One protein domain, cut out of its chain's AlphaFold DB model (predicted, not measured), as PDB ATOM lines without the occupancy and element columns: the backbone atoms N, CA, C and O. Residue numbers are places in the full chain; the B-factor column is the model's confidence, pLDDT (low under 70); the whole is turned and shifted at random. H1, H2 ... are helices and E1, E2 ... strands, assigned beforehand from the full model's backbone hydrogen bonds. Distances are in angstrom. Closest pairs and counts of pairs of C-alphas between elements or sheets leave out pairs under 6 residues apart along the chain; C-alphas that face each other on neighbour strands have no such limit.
ATOM      1  N   ILE A  24     334.666 218.500 320.534       90.69
ATOM      2  CA  ILE A  24     336.121 218.307 320.541       90.69
ATOM      3  C   ILE A  24     336.743 218.903 319.272       90.69
ATOM      4  O   ILE A  24     337.701 219.659 319.366       90.69
ATOM      5  N   GLU A  25     336.139 218.688 318.102       89.75
ATOM      6  CA  GLU A  25     336.566 219.341 316.853       89.75
ATOM      7  C   GLU A  25     336.525 220.875 316.984       89.75
ATOM      8  O   GLU A  25     337.460 221.574 316.598       89.75
ATOM      9  N   LYS A  26     335.467 221.431 317.587       90.56
ATOM     10  CA  LYS A  26     335.393 222.879 317.863       90.56
ATOM     11  C   LYS A  26     336.484 223.342 318.821       90.56
ATOM     12  O   LYS A  26     336.956 224.472 318.697       90.56
ATOM     13  N   LEU A  27     336.849 222.507 319.793       93.94
ATOM     14  CA  LEU A  27     337.950 222.799 320.698       93.94
ATOM     15  C   LEU A  27     339.277 222.833 319.932       93.94
ATOM     16  O   LEU A  27     340.018 223.790 320.109       93.94
ATOM     17  N   PHE A  28     339.534 221.874 319.042       94.31
ATOM     18  CA  PHE A  28     340.759 221.822 318.236       94.31
ATOM     19  C   PHE A  28     340.894 223.063 317.347       94.31
ATOM     20  O   PHE A  28     341.875 223.792 317.452       94.31
ATOM     21  N   ASN A  29     339.852 223.393 316.575       92.06
ATOM     22  CA  ASN A  29     339.836 224.589 315.720       92.06
ATOM     23  C   ASN A  29     340.054 225.895 316.506       92.06
ATOM     24  O   ASN A  29     340.601 226.867 315.994       92.06
ATOM     25  N   LYS A  30     339.627 225.952 317.775       93.25
ATOM     26  CA  LYS A  30     339.852 227.131 318.624       93.25
ATOM     27  C   LYS A  30     341.327 227.316 318.993       93.25
ATOM     28  O   LYS A  30     341.722 228.442 319.291       93.25
ATOM     29  N   TYR A  31     342.093 226.233 319.025       94.56
ATOM     30  CA  TYR A  31     343.496 226.235 319.424       94.56
ATOM     31  C   TYR A  31     344.469 226.262 318.240       94.56
ATOM     32  O   TYR A  31     345.625 226.567 318.467       94.56
ATOM     33  N   GLU A  32     344.008 226.094 316.995       90.69
ATOM     34  CA  GLU A  32     344.829 226.201 315.768       90.69
ATOM     35  C   GLU A  32     345.688 227.479 315.678       90.69
ATOM     36  O   GLU A  32     346.744 227.468 315.064       90.69
ATOM     37  N   ASN A  33     345.235 228.592 316.266       85.75
ATOM     38  CA  ASN A  33     345.932 229.886 316.208       85.75
ATOM     39  C   ASN A  33     346.506 230.318 317.570       85.75
ATOM     40  O   ASN A  33     346.708 231.510 317.806       85.75
ATOM     41  N   VAL A  34     346.667 229.381 318.503       92.75
ATOM     42  CA  VAL A  34     347.322 229.630 319.792       92.75
ATOM     43  C   VAL A  34     348.788 229.240 319.656       92.75
ATOM     44  O   VAL A  34     349.091 228.192 319.099       92.75
ATOM     45  N   ASP A  35     349.695 230.074 320.164       91.38
ATOM     46  CA  ASP A  35     351.134 229.822 320.063       91.38
ATOM     47  C   ASP A  35     351.505 228.442 320.634       91.38
ATOM     48  O   ASP A  35     351.054 228.044 321.712       91.38
ATOM     49  N   GLY A  36     352.331 227.713 319.882       90.19
ATOM     50  CA  GLY A  36     352.732 226.343 320.189       90.19
ATOM     51  C   GLY A  36     351.758 225.274 319.701       90.19
ATOM     52  O   GLY A  36     352.137 224.113 319.711       90.19
ATOM     53  N   PHE A  37     350.550 225.623 319.249       93.69
ATOM     54  CA  PHE A  37     349.614 224.666 318.660       93.69
ATOM     55  C   PHE A  37     349.650 224.692 317.129       93.69
ATOM     56  O   PHE A  37     349.623 225.756 316.514       93.69
ATOM     57  N   GLU A  38     349.611 223.512 316.520       92.88
ATOM     58  CA  GLU A  38     349.441 223.333 315.079       92.88
ATOM     59  C   GLU A  38     348.307 222.341 314.822       92.88
ATOM     60  O   GLU A  38     348.315 221.228 315.347       92.88
ATOM     61  N   LEU A  39     347.310 222.745 314.032       91.69
ATOM     62  CA  LEU A  39     346.204 221.875 313.641       91.69
ATOM     63  C   LEU A  39     346.376 221.420 312.193       91.69
ATOM     64  O   LEU A  39     346.349 222.226 311.264       91.69
ATOM     65  N   LEU A  40     346.453 220.109 312.002       87.25
ATOM     66  CA  LEU A  40     346.407 219.464 310.702       87.25
ATOM     67  C   LEU A  40     345.058 218.768 310.528       87.25
ATOM     68  O   LEU A  40     344.661 217.905 311.314       87.25
ATOM     69  N   ASN A  41     344.364 219.137 309.456       84.25
ATOM     70  CA  ASN A  41     343.117 218.506 309.047       84.25
ATOM     71  C   ASN A  41     343.424 217.525 307.926       84.25
ATOM     72  O   ASN A  41     343.778 217.934 306.821       84.25
ATOM     73  N   VAL A  42     343.278 216.239 308.212       78.25
ATOM     74  CA  VAL A  42     343.621 215.171 307.283       78.25
ATOM     75  C   VAL A  42     342.346 214.443 306.885       78.25
ATOM     76  O   VAL A  42     341.617 213.907 307.725       78.25
ATOM     77  N   THR A  43     342.045 214.432 305.591       72.69
ATOM     78  CA  THR A  43     340.986 213.567 305.069       72.69
ATOM     79  C   THR A  43     341.553 212.189 304.753       72.69
ATOM     80  O   THR A  43     342.758 212.028 304.546       72.69
ATOM     81  N   LYS A  44     340.690 211.170 304.694       64.06
ATOM     82  CA  LYS A  44     341.098 209.792 304.366       64.06
ATOM     83  C   LYS A  44     341.951 209.707 303.086       64.06
ATOM     84  O   LYS A  44     342.891 208.916 303.031       64.06
ATOM     85  N   SER A  45     341.654 210.561 302.108       64.50
ATOM     86  CA  SER A  45     342.378 210.656 300.838       64.50
ATOM     87  C   SER A  45     343.761 211.288 300.957       64.50
ATOM     88  O   SER A  45     344.683 210.871 300.260       64.50
ATOM     89  N   ASP A  46     343.933 212.238 301.873       60.75
ATOM     90  CA  ASP A  46     345.216 212.910 302.094       60.75
ATOM     91  C   ASP A  46     346.189 212.029 302.892       60.75
ATOM     92  O   ASP A  46     347.396 212.065 302.664       60.75
ATOM     93  N   ALA A  47     345.666 211.196 303.799       59.47
ATOM     94  CA  ALA A  47     346.465 210.301 304.640       59.47
ATOM     95  C   ALA A  47     346.969 209.035 303.921       59.47
ATOM     96  O   ALA A  47     347.683 208.236 304.525       59.47
ATOM     97  N   GLY A  48     346.563 208.781 302.670       56.50
ATOM     98  CA  GLY A  48     346.922 207.549 301.953       56.50
ATOM     99  C   GLY A  48     346.386 206.261 302.602       56.50
ATOM    100  O   GLY A  48     346.807 205.167 302.224       56.50
ATOM    101  N   LEU A  49     345.430 206.375 303.537       57.69
ATOM    102  CA  LEU A  49     344.803 205.248 304.246       57.69
ATOM    103  C   LEU A  49     343.964 204.362 303.315       57.69
ATOM    104  O   LEU A  49     343.533 203.286 303.710       57.69
ATOM    105  N   GLU A  50     343.739 204.796 302.074       55.69
ATOM    106  CA  GLU A  50     343.018 204.047 301.043       55.69
ATOM    107  C   GLU A  50     343.727 202.738 300.639       55.69
ATOM    108  O   GLU A  50     343.083 201.850 300.090       55.69
ATOM    109  N   ASN A  51     345.035 202.613 300.914       48.44
ATOM    110  CA  ASN A  51     345.880 201.500 300.459       48.44
ATOM    111  C   ASN A  51     346.661 200.801 301.584       48.44
ATOM    112  O   ASN A  51     347.640 200.106 301.303       48.44
ATOM    113  N   LEU A  52     346.298 200.998 302.854       49.19
ATOM    114  CA  LEU A  52     346.954 200.250 303.920       49.19
ATOM    115  C   LEU A  52     346.454 198.796 303.917       49.19
ATOM    116  O   LEU A  52     345.308 198.514 304.251       49.19
ATOM    117  N   GLU A  53     347.333 197.862 303.558       45.06
ATOM    118  CA  GLU A  53     347.136 196.432 303.799       45.06
ATOM    119  C   GLU A  53     347.667 196.101 305.206       45.06
ATOM    120  O   GLU A  53     348.865 196.192 305.473       45.06
ATOM    121  N   GLY A  54     346.769 195.759 306.131       51.91
ATOM    122  CA  GLY A  54     347.069 195.443 307.531       51.91
ATOM    123  C   GLY A  54     345.908 194.690 308.184       51.91
ATOM    124  O   GLY A  54     344.913 194.425 307.513       51.91
ATOM    125  N   GLU A  55     346.044 194.309 309.463       49.38
ATOM    126  CA  GLU A  55     345.057 193.488 310.192       49.38
ATOM    127  C   GLU A  55     343.611 193.962 309.942       49.38
ATOM    128  O   GLU A  55     343.278 195.113 310.234       49.38
ATOM    129  N   GLU A  56     342.761 193.073 309.403       53.94
ATOM    130  CA  GLU A  56     341.400 193.381 308.908       53.94
ATOM    131  C   GLU A  56     340.567 194.193 309.913       53.94
ATOM    132  O   GLU A  56     339.842 195.106 309.533       53.94
ATOM    133  N   HIS A  57     340.735 193.936 311.211       50.44
ATOM    134  CA  HIS A  57     340.000 194.625 312.271       50.44
ATOM    135  C   HIS A  57     340.408 196.089 312.477       50.44
ATOM    136  O   HIS A  57     339.551 196.922 312.772       50.44
ATOM    137  N   LEU A  58     341.691 196.421 312.310       49.75
ATOM    138  CA  LEU A  58     342.152 197.807 312.371       49.75
ATOM    139  C   LEU A  58     341.724 198.557 311.102       49.75
ATOM    140  O   LEU A  58     341.348 199.722 311.175       49.75
ATOM    141  N   MET A  59     341.711 197.879 309.952       55.88
ATOM    142  CA  MET A  59     341.283 198.476 308.685       55.88
ATOM    143  C   MET A  59     339.787 198.754 308.628       55.88
ATOM    144  O   MET A  59     339.400 199.837 308.200       55.88
ATOM    145  N   ASP A  60     338.941 197.842 309.103       58.62
ATOM    146  CA  ASP A  60     337.495 198.077 309.193       58.62
ATOM    147  C   ASP A  60     337.166 199.254 310.123       58.62
ATOM    148  O   ASP A  60     336.297 200.074 309.824       58.62
ATOM    149  N   PHE A  61     337.934 199.396 311.204       59.00
ATOM    150  CA  PHE A  61     337.850 200.519 312.132       59.00
ATOM    151  C   PHE A  61     338.294 201.850 311.501       59.00
ATOM    152  O   PHE A  61     337.565 202.839 311.576       59.00
ATOM    153  N   LEU A  62     339.445 201.877 310.818       59.56
ATOM    154  CA  LEU A  62     339.920 203.055 310.081       59.56
ATOM    155  C   LEU A  62     339.007 203.405 308.896       59.56
ATOM    156  O   LEU A  62     338.902 204.569 308.507       59.56
ATOM    157  N   ASN A  63     338.310 202.417 308.327       60.88
ATOM    158  CA  ASN A  63     337.459 202.607 307.162       60.88
ATOM    159  C   ASN A  63     336.205 203.433 307.440       60.88
ATOM    160  O   ASN A  63     335.775 204.159 306.537       60.88
ATOM    161  N   GLY A  64     335.666 203.350 308.660       64.38
ATOM    162  CA  GLY A  64     334.526 204.146 309.117       64.38
ATOM    163  C   GLY A  64     334.853 205.618 309.380       64.38
ATOM    164  O   GLY A  64     333.940 206.422 309.519       64.38
ATOM    165  N   MET A  65     336.135 205.991 309.411       69.12
ATOM    166  CA  MET A  65     336.565 207.359 309.701       69.12
ATOM    167  C   MET A  65     336.769 208.131 308.396       69.12
ATOM    168  O   MET A  65     337.440 207.661 307.474       69.12
ATOM    169  N   HIS A  66     336.166 209.312 308.275       72.38
ATOM    170  CA  HIS A  66     336.293 210.157 307.078       72.38
ATOM    171  C   HIS A  66     337.199 211.363 307.308       72.38
ATOM    172  O   HIS A  66     337.787 211.878 306.350       72.38
ATOM    173  N   LYS A  67     337.333 211.807 308.563       79.00
ATOM    174  CA  LYS A  67     338.158 212.958 308.930       79.00
ATOM    175  C   LYS A  67     338.998 212.664 310.160       79.00
ATOM    176  O   LYS A  67     338.523 212.083 311.135       79.00
ATOM    177  N   MET A  68     340.233 213.136 310.112       85.06
ATOM    178  CA  MET A  68     341.176 213.101 311.214       85.06
ATOM    179  C   MET A  68     341.680 214.519 311.472       85.06
ATOM    180  O   MET A  68     342.054 215.238 310.548       85.06
ATOM    181  N   TYR A  69     341.669 214.917 312.735       89.62
ATOM    182  CA  TYR A  69     342.214 216.177 313.213       89.62
ATOM    183  C   TYR A  69     343.417 215.846 314.083       89.62
ATOM    184  O   TYR A  69     343.265 215.139 315.078       89.62
ATOM    185  N   VAL A  70     344.592 216.344 313.713       90.62
ATOM    186  CA  VAL A  70     345.823 216.203 314.492       90.62
ATOM    187  C   VAL A  70     346.171 217.578 315.029       90.62
ATOM    188  O   VAL A  70     346.504 218.474 314.263       90.62
ATOM    189  N   LEU A  71     346.027 217.764 316.336       94.00
ATOM    190  CA  LEU A  71     346.446 218.973 317.025       94.00
ATOM    191  C   LEU A  71     347.746 218.671 317.765       94.00
ATOM    192  O   LEU A  71     347.729 217.946 318.758       94.00
ATOM    193  N   ASN A  72     348.843 219.234 317.286       93.19
ATOM    194  CA  ASN A  72     350.147 219.115 317.916       93.19
ATOM    195  C   ASN A  72     350.401 220.320 318.810       93.19
ATOM    196  O   ASN A  72     349.969 221.432 318.501       93.19
ATOM    197  N   PHE A  73     351.082 220.088 319.924       95.19
ATOM    198  CA  PHE A  73     351.586 221.123 320.803       95.19
ATOM    199  C   PHE A  73     353.095 220.966 320.974       95.19
ATOM    200  O   PHE A  73     353.555 219.961 321.517       95.19
ATOM    201  N   ASP A  74     353.832 221.980 320.538       93.12
ATOM    202  CA  ASP A  74     355.268 222.125 320.746       93.12
ATOM    203  C   ASP A  74     355.518 222.590 322.188       93.12
ATOM    204  O   ASP A  74     355.181 223.715 322.571       93.12
ATOM    205  N   THR A  75     356.082 221.707 323.010       87.38
ATOM    206  CA  THR A  75     356.320 221.984 324.431       87.38
ATOM    207  C   THR A  75     357.568 222.829 324.689       87.38
ATOM    208  O   THR A  75     357.671 223.407 325.774       87.38
ATOM    209  N   GLU A  76     358.479 222.962 323.719       88.31
ATOM    210  CA  GLU A  76     359.632 223.863 323.817       88.31
ATOM    211  C   GLU A  76     359.228 225.319 323.575       88.31
ATOM    212  O   GLU A  76     359.680 226.223 324.286       88.31
ATOM    213  N   ASN A  77     358.379 225.554 322.570       88.12
ATOM    214  CA  ASN A  77     358.043 226.901 322.108       88.12
ATOM    215  C   ASN A  77     356.665 227.398 322.582       88.12
ATOM    216  O   ASN A  77     356.416 228.607 322.572       88.12
ATOM    217  N   GLY A  78     355.770 226.500 322.999       89.56
ATOM    218  CA  GLY A  78     354.417 226.826 323.452       89.56
ATOM    219  C   GLY A  78     354.308 227.242 324.927       89.56
ATOM    220  O   GLY A  78     355.140 226.909 325.771       89.56
ATOM    221  N   ASP A  79     353.227 227.951 325.284       94.00
ATOM    222  CA  ASP A  79     352.917 228.257 326.691       94.00
ATOM    223  C   ASP A  79     352.248 227.048 327.369       94.00
ATOM    224  O   ASP A  79     351.101 226.693 327.079       94.00
ATOM    225  N   ALA A  80     352.936 226.451 328.345       91.69
ATOM    226  CA  ALA A  80     352.422 225.338 329.146       91.69
ATOM    227  C   ALA A  80     351.046 225.624 329.785       91.69
ATOM    228  O   ALA A  80     350.227 224.716 329.933       91.69
ATOM    229  N   LYS A  81     350.733 226.884 330.122       94.81
ATOM    230  CA  LYS A  81     349.414 227.256 330.662       94.81
ATOM    231  C   LYS A  81     348.303 227.109 329.636       94.81
ATOM    232  O   LYS A  81     347.151 226.892 330.015       94.81
ATOM    233  N   ASP A  82     348.600 227.287 328.356       94.81
ATOM    234  CA  ASP A  82     347.612 227.116 327.299       94.81
ATOM    235  C   ASP A  82     347.367 225.636 327.007       94.81
ATOM    236  O   ASP A  82     346.200 225.255 326.861       94.81
ATOM    237  N   LEU A  83     348.408 224.798 327.091       93.81
ATOM    238  CA  LEU A  83     348.271 223.338 327.116       93.81
ATOM    239  C   LEU A  83     347.417 222.858 328.297       93.81
ATOM    240  O   LEU A  83     346.468 222.101 328.100       93.81
ATOM    241  N   GLU A  84     347.677 223.335 329.517       94.56
ATOM    242  CA  GLU A  84     346.873 222.978 330.695       94.56
ATOM    243  C   GLU A  84     345.401 223.397 330.538       94.56
ATOM    244  O   GLU A  84     344.484 222.623 330.824       94.56
ATOM    245  N   LYS A  85     345.144 224.613 330.030       96.25
ATOM    246  CA  LYS A  85     343.777 225.081 329.740       96.25
ATOM    247  C   LYS A  85     343.101 224.244 328.660       96.25
ATOM    248  O   LYS A  85     341.883 224.074 328.720       96.25
ATOM    249  N   PHE A  86     343.845 223.815 327.641       96.06
ATOM    250  CA  PHE A  86     343.335 222.941 326.592       96.06
ATOM    251  C   PHE A  86     342.938 221.588 327.183       96.06
ATOM    252  O   PHE A  86     341.770 221.219 327.074       96.06
ATOM    253  N   ARG A  87     343.855 220.922 327.898       94.44
ATOM    254  CA  ARG A  87     343.620 219.626 328.553       94.44
ATOM    255  C   ARG A  87     342.422 219.673 329.493       94.44
ATOM    256  O   ARG A  87     341.502 218.888 329.334       94.44
ATOM    257  N   SER A  88     342.334 220.685 330.357       95.94
ATOM    258  CA  SER A  88     341.188 220.839 331.264       95.94
ATOM    259  C   SER A  88     339.842 220.974 330.533       95.94
ATOM    260  O   SER A  88     338.821 220.466 331.002       95.94
ATOM    261  N   LYS A  89     339.807 221.658 329.381       95.88
ATOM    262  CA  LYS A  89     338.589 221.746 328.558       95.88
ATOM    263  C   LYS A  89     338.299 220.435 327.844       95.88
ATOM    264  O   LYS A  89     337.130 220.084 327.726       95.88
ATOM    265  N   LEU A  90     339.337 219.764 327.353       94.62
ATOM    266  CA  LEU A  90     339.232 218.477 326.686       94.62
ATOM    267  C   LEU A  90     338.672 217.428 327.647       94.62
ATOM    268  O   LEU A  90     337.654 216.835 327.324       94.62
ATOM    269  N   ASP A  91     339.237 217.297 328.847       92.44
ATOM    270  CA  ASP A  91     338.770 216.367 329.882       92.44
ATOM    271  C   ASP A  91     337.289 216.578 330.200       92.44
ATOM    272  O   ASP A  91     336.506 215.632 330.194       92.44
ATOM    273  N   ARG A  92     336.858 217.838 330.350       93.38
ATOM    274  CA  ARG A  92     335.438 218.139 330.569       93.38
ATOM    275  C   ARG A  92     334.555 217.686 329.403       93.38
ATOM    276  O   ARG A  92     333.437 217.237 329.626       93.38
ATOM    277  N   LEU A  93     335.020 217.839 328.163       91.38
ATOM    278  CA  LEU A  93     334.280 217.376 326.989       91.38
ATOM    279  C   LEU A  93     334.254 215.851 326.889       91.38
ATOM    280  O   LEU A  93     333.249 215.313 326.438       91.38
ATOM    281  N   LEU A  94     335.326 215.171 327.297       90.31
ATOM    282  CA  LEU A  94     335.386 213.711 327.324       90.31
ATOM    283  C   LEU A  94     334.382 213.138 328.325       90.31
ATOM    284  O   LEU A  94     333.665 212.206 327.973       90.31
ATOM    285  N   ASP A  95     334.262 213.757 329.503       87.69
ATOM    286  CA  ASP A  95     333.248 213.403 330.501       87.69
ATOM    287  C   ASP A  95     331.820 213.687 329.996       87.69
ATOM    288  O   ASP A  95     330.922 212.865 330.158       87.69
ATOM    289  N   GLU A  96     331.591 214.853 329.373       87.94
ATOM    290  CA  GLU A  96     330.275 215.251 328.844       87.94
ATOM    291  C   GLU A  96     329.797 214.375 327.674       87.94
ATOM    292  O   GLU A  96     328.592 214.225 327.477       87.94
ATOM    293  N   GLU A  97     330.722 213.880 326.854       84.25
ATOM    294  CA  GLU A  97     330.437 213.083 325.658       84.25
ATOM    295  C   GLU A  97     330.686 211.584 325.891       84.25
ATOM    296  O   GLU A  97     330.754 210.845 324.916       84.25
ATOM    297  N   GLU A  98     330.831 211.139 327.144       85.62
ATOM    298  CA  GLU A  98     330.918 209.721 327.535       85.62
ATOM    299  C   GLU A  98     332.012 208.934 326.781       85.62
ATOM    300  O   GLU A  98     331.810 207.808 326.328       85.62
ATOM    301  N   GLU A 132     355.558 212.524 323.163       82.50
ATOM    302  CA  GLU A 132     356.905 212.068 322.825       82.50
ATOM    303  C   GLU A 132     357.852 213.261 322.934       82.50
ATOM    304  O   GLU A 132     357.606 214.293 322.316       82.50
ATOM    305  N   ASP A 133     358.911 213.123 323.736       84.06
ATOM    306  CA  ASP A 133     359.930 214.155 323.966       84.06
ATOM    307  C   ASP A 133     359.329 215.562 324.183       84.06
ATOM    308  O   ASP A 133     358.747 215.846 325.239       84.06
ATOM    309  N   ASP A 134     359.458 216.412 323.161       86.75
ATOM    310  CA  ASP A 134     359.107 217.826 323.156       86.75
ATOM    311  C   ASP A 134     357.759 218.125 322.476       86.75
ATOM    312  O   ASP A 134     357.360 219.288 322.373       86.75
ATOM    313  N   GLU A 135     357.013 217.105 322.052       88.12
ATOM    314  CA  GLU A 135     355.731 217.253 321.366       88.12
ATOM    315  C   GLU A 135     354.604 216.507 322.097       88.12
ATOM    316  O   GLU A 135     354.766 215.438 322.689       88.12
ATOM    317  N   THR A 136     353.410 217.096 322.085       92.25
ATOM    318  CA  THR A 136     352.176 216.409 322.480       92.25
ATOM    319  C   THR A 136     351.171 216.460 321.339       92.25
ATOM    320  O   THR A 136     350.721 217.540 320.964       92.25
ATOM    321  N   SER A 137     350.756 215.300 320.845       92.44
ATOM    322  CA  SER A 137     349.783 215.163 319.764       92.44
ATOM    323  C   SER A 137     348.431 214.702 320.294       92.44
ATOM    324  O   SER A 137     348.318 213.721 321.032       92.44
ATOM    325  N   PHE A 138     347.376 215.384 319.864       93.44
ATOM    326  CA  PHE A 138     345.988 215.012 320.101       93.44
ATOM    327  C   PHE A 138     345.344 214.679 318.758       93.44
ATOM    328  O   PHE A 138     345.231 215.538 317.887       93.44
ATOM    329  N   ILE A 139     344.909 213.436 318.578       90.88
ATOM    330  CA  ILE A 139     344.401 212.929 317.304       90.88
ATOM    331  C   ILE A 139     342.936 212.553 317.478       90.88
ATOM    332  O   ILE A 139     342.619 211.544 318.106       90.88
ATOM    333  N   LEU A 140     342.036 213.360 316.922       89.69
ATOM    334  CA  LEU A 140     340.605 213.078 316.882       89.69
ATOM    335  C   LEU A 140     340.250 212.491 315.522       89.69
ATOM    336  O   LEU A 140     340.417 213.151 314.500       89.69
ATOM    337  N   ALA A 141     339.669 211.299 315.514       84.75
ATOM    338  CA  ALA A 141     339.155 210.687 314.303       84.75
ATOM    339  C   ALA A 141     337.628 210.507 314.382       84.75
ATOM    340  O   ALA A 141     337.074 210.095 315.409       84.75
ATOM    341  N   THR A 142     336.949 210.913 313.307       79.06
ATOM    342  CA  THR A 142     335.485 210.998 313.201       79.06
ATOM    343  C   THR A 142     334.991 210.490 311.847       79.06
ATOM    344  O   THR A 142     335.730 210.519 310.855       79.06
ATOM    345  N   ASP A 143     333.733 210.037 311.823       71.50
ATOM    346  CA  ASP A 143     332.946 209.836 310.593       71.50
ATOM    347  C   ASP A 143     332.698 211.152 309.831       71.50
ATOM    348  O   ASP A 143     332.908 212.245 310.423       71.50
TER     349      ASP A 143
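What this domain is: This is residues 24 to 98 and 132 to 143 of the 143 residues of the protein "DUF4252 domain-containing protein" of Bacteroidetes bacterium (UniProt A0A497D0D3). A three-stranded antiparallel sheet has one face covered by the short helix H1, and the long helix H3 runs side by side with H1 in the opposite direction. At one end, where E1 ends and E2 begins, a long link and the small helix H2 reach away from this body, and residues 53 to 58 stick out. The printed part has 87 residues with three named helices and three named strands, in the order H1 E1 H2 E2 H3 E3; the sheet order is E1, E2, E3, and the class is mixed, helices and strands. The whole is only just loose, close to compact, with a radius of gyration of the C-alphas of 14.6 A and spans of 41 by 29 by 21 A.

How they stand to each other: H1, residues 24 to 31, is on the sheet of E1, residues 37 to 43, E2, residues 67 to 74, and E3, residues 135 to 142, at a height over the sheet of 9.0 A. It lies over E2 and only just over E1, on which 3 of its C-alphas fall, and runs slantwise to the strands, at 40 degrees to E2 on the local plane. The closest C-alphas of H1 and E2 are those of Phe 28 and Leu 71, 6.5 A apart. E1 and E2 are antiparallel at 160 degrees, with N 40 and O 70 within hydrogen-bond range at 2.8 A. H2, residues 56 to 63, is not on the sheet and is apart from H1, H3, residues 80 to 96, and E3. H3 touches H1 with residues 86 to 93 alone, at a shallow tilt of 17 degrees, opposite ways; the closest C-alphas, of Ile 24 and Leu 93, are 6.8 A apart. H1 and H3 on one face of the sheet make two layers, helices over a sheet. E2 and E3 are antiparallel at 166 degrees, with N 71 and O 138 at 2.8 A. In H1, H2 and H3 every O i to N i+4 pair is within hydrogen-bond range.

Where its parts are: H1 begins at C-alpha 24, (336.121, 218.307, 320.541), and is 10.9 A long. E1 measures 19.6 A, H2 10.2 A and E2 22.7 A. H3, 24.3 A, begins at C-alpha 80, (352.422, 225.338, 329.146). E3, 22.7 A, ends at C-alpha 142, (335.485, 210.998, 313.201).

The domain as a whole: The C-alphas of Glu 56 and Lys 81 are the two farthest apart, 41.0 A. Residues 99 to 131 are not printed, and C-alphas 98 and 132 are 26.5 A apart across this cut. The link from E1 to H2 is long, with 12 residues. Mean pLDDT of the printed part is 81.2; residues 44 to 65 are under 70.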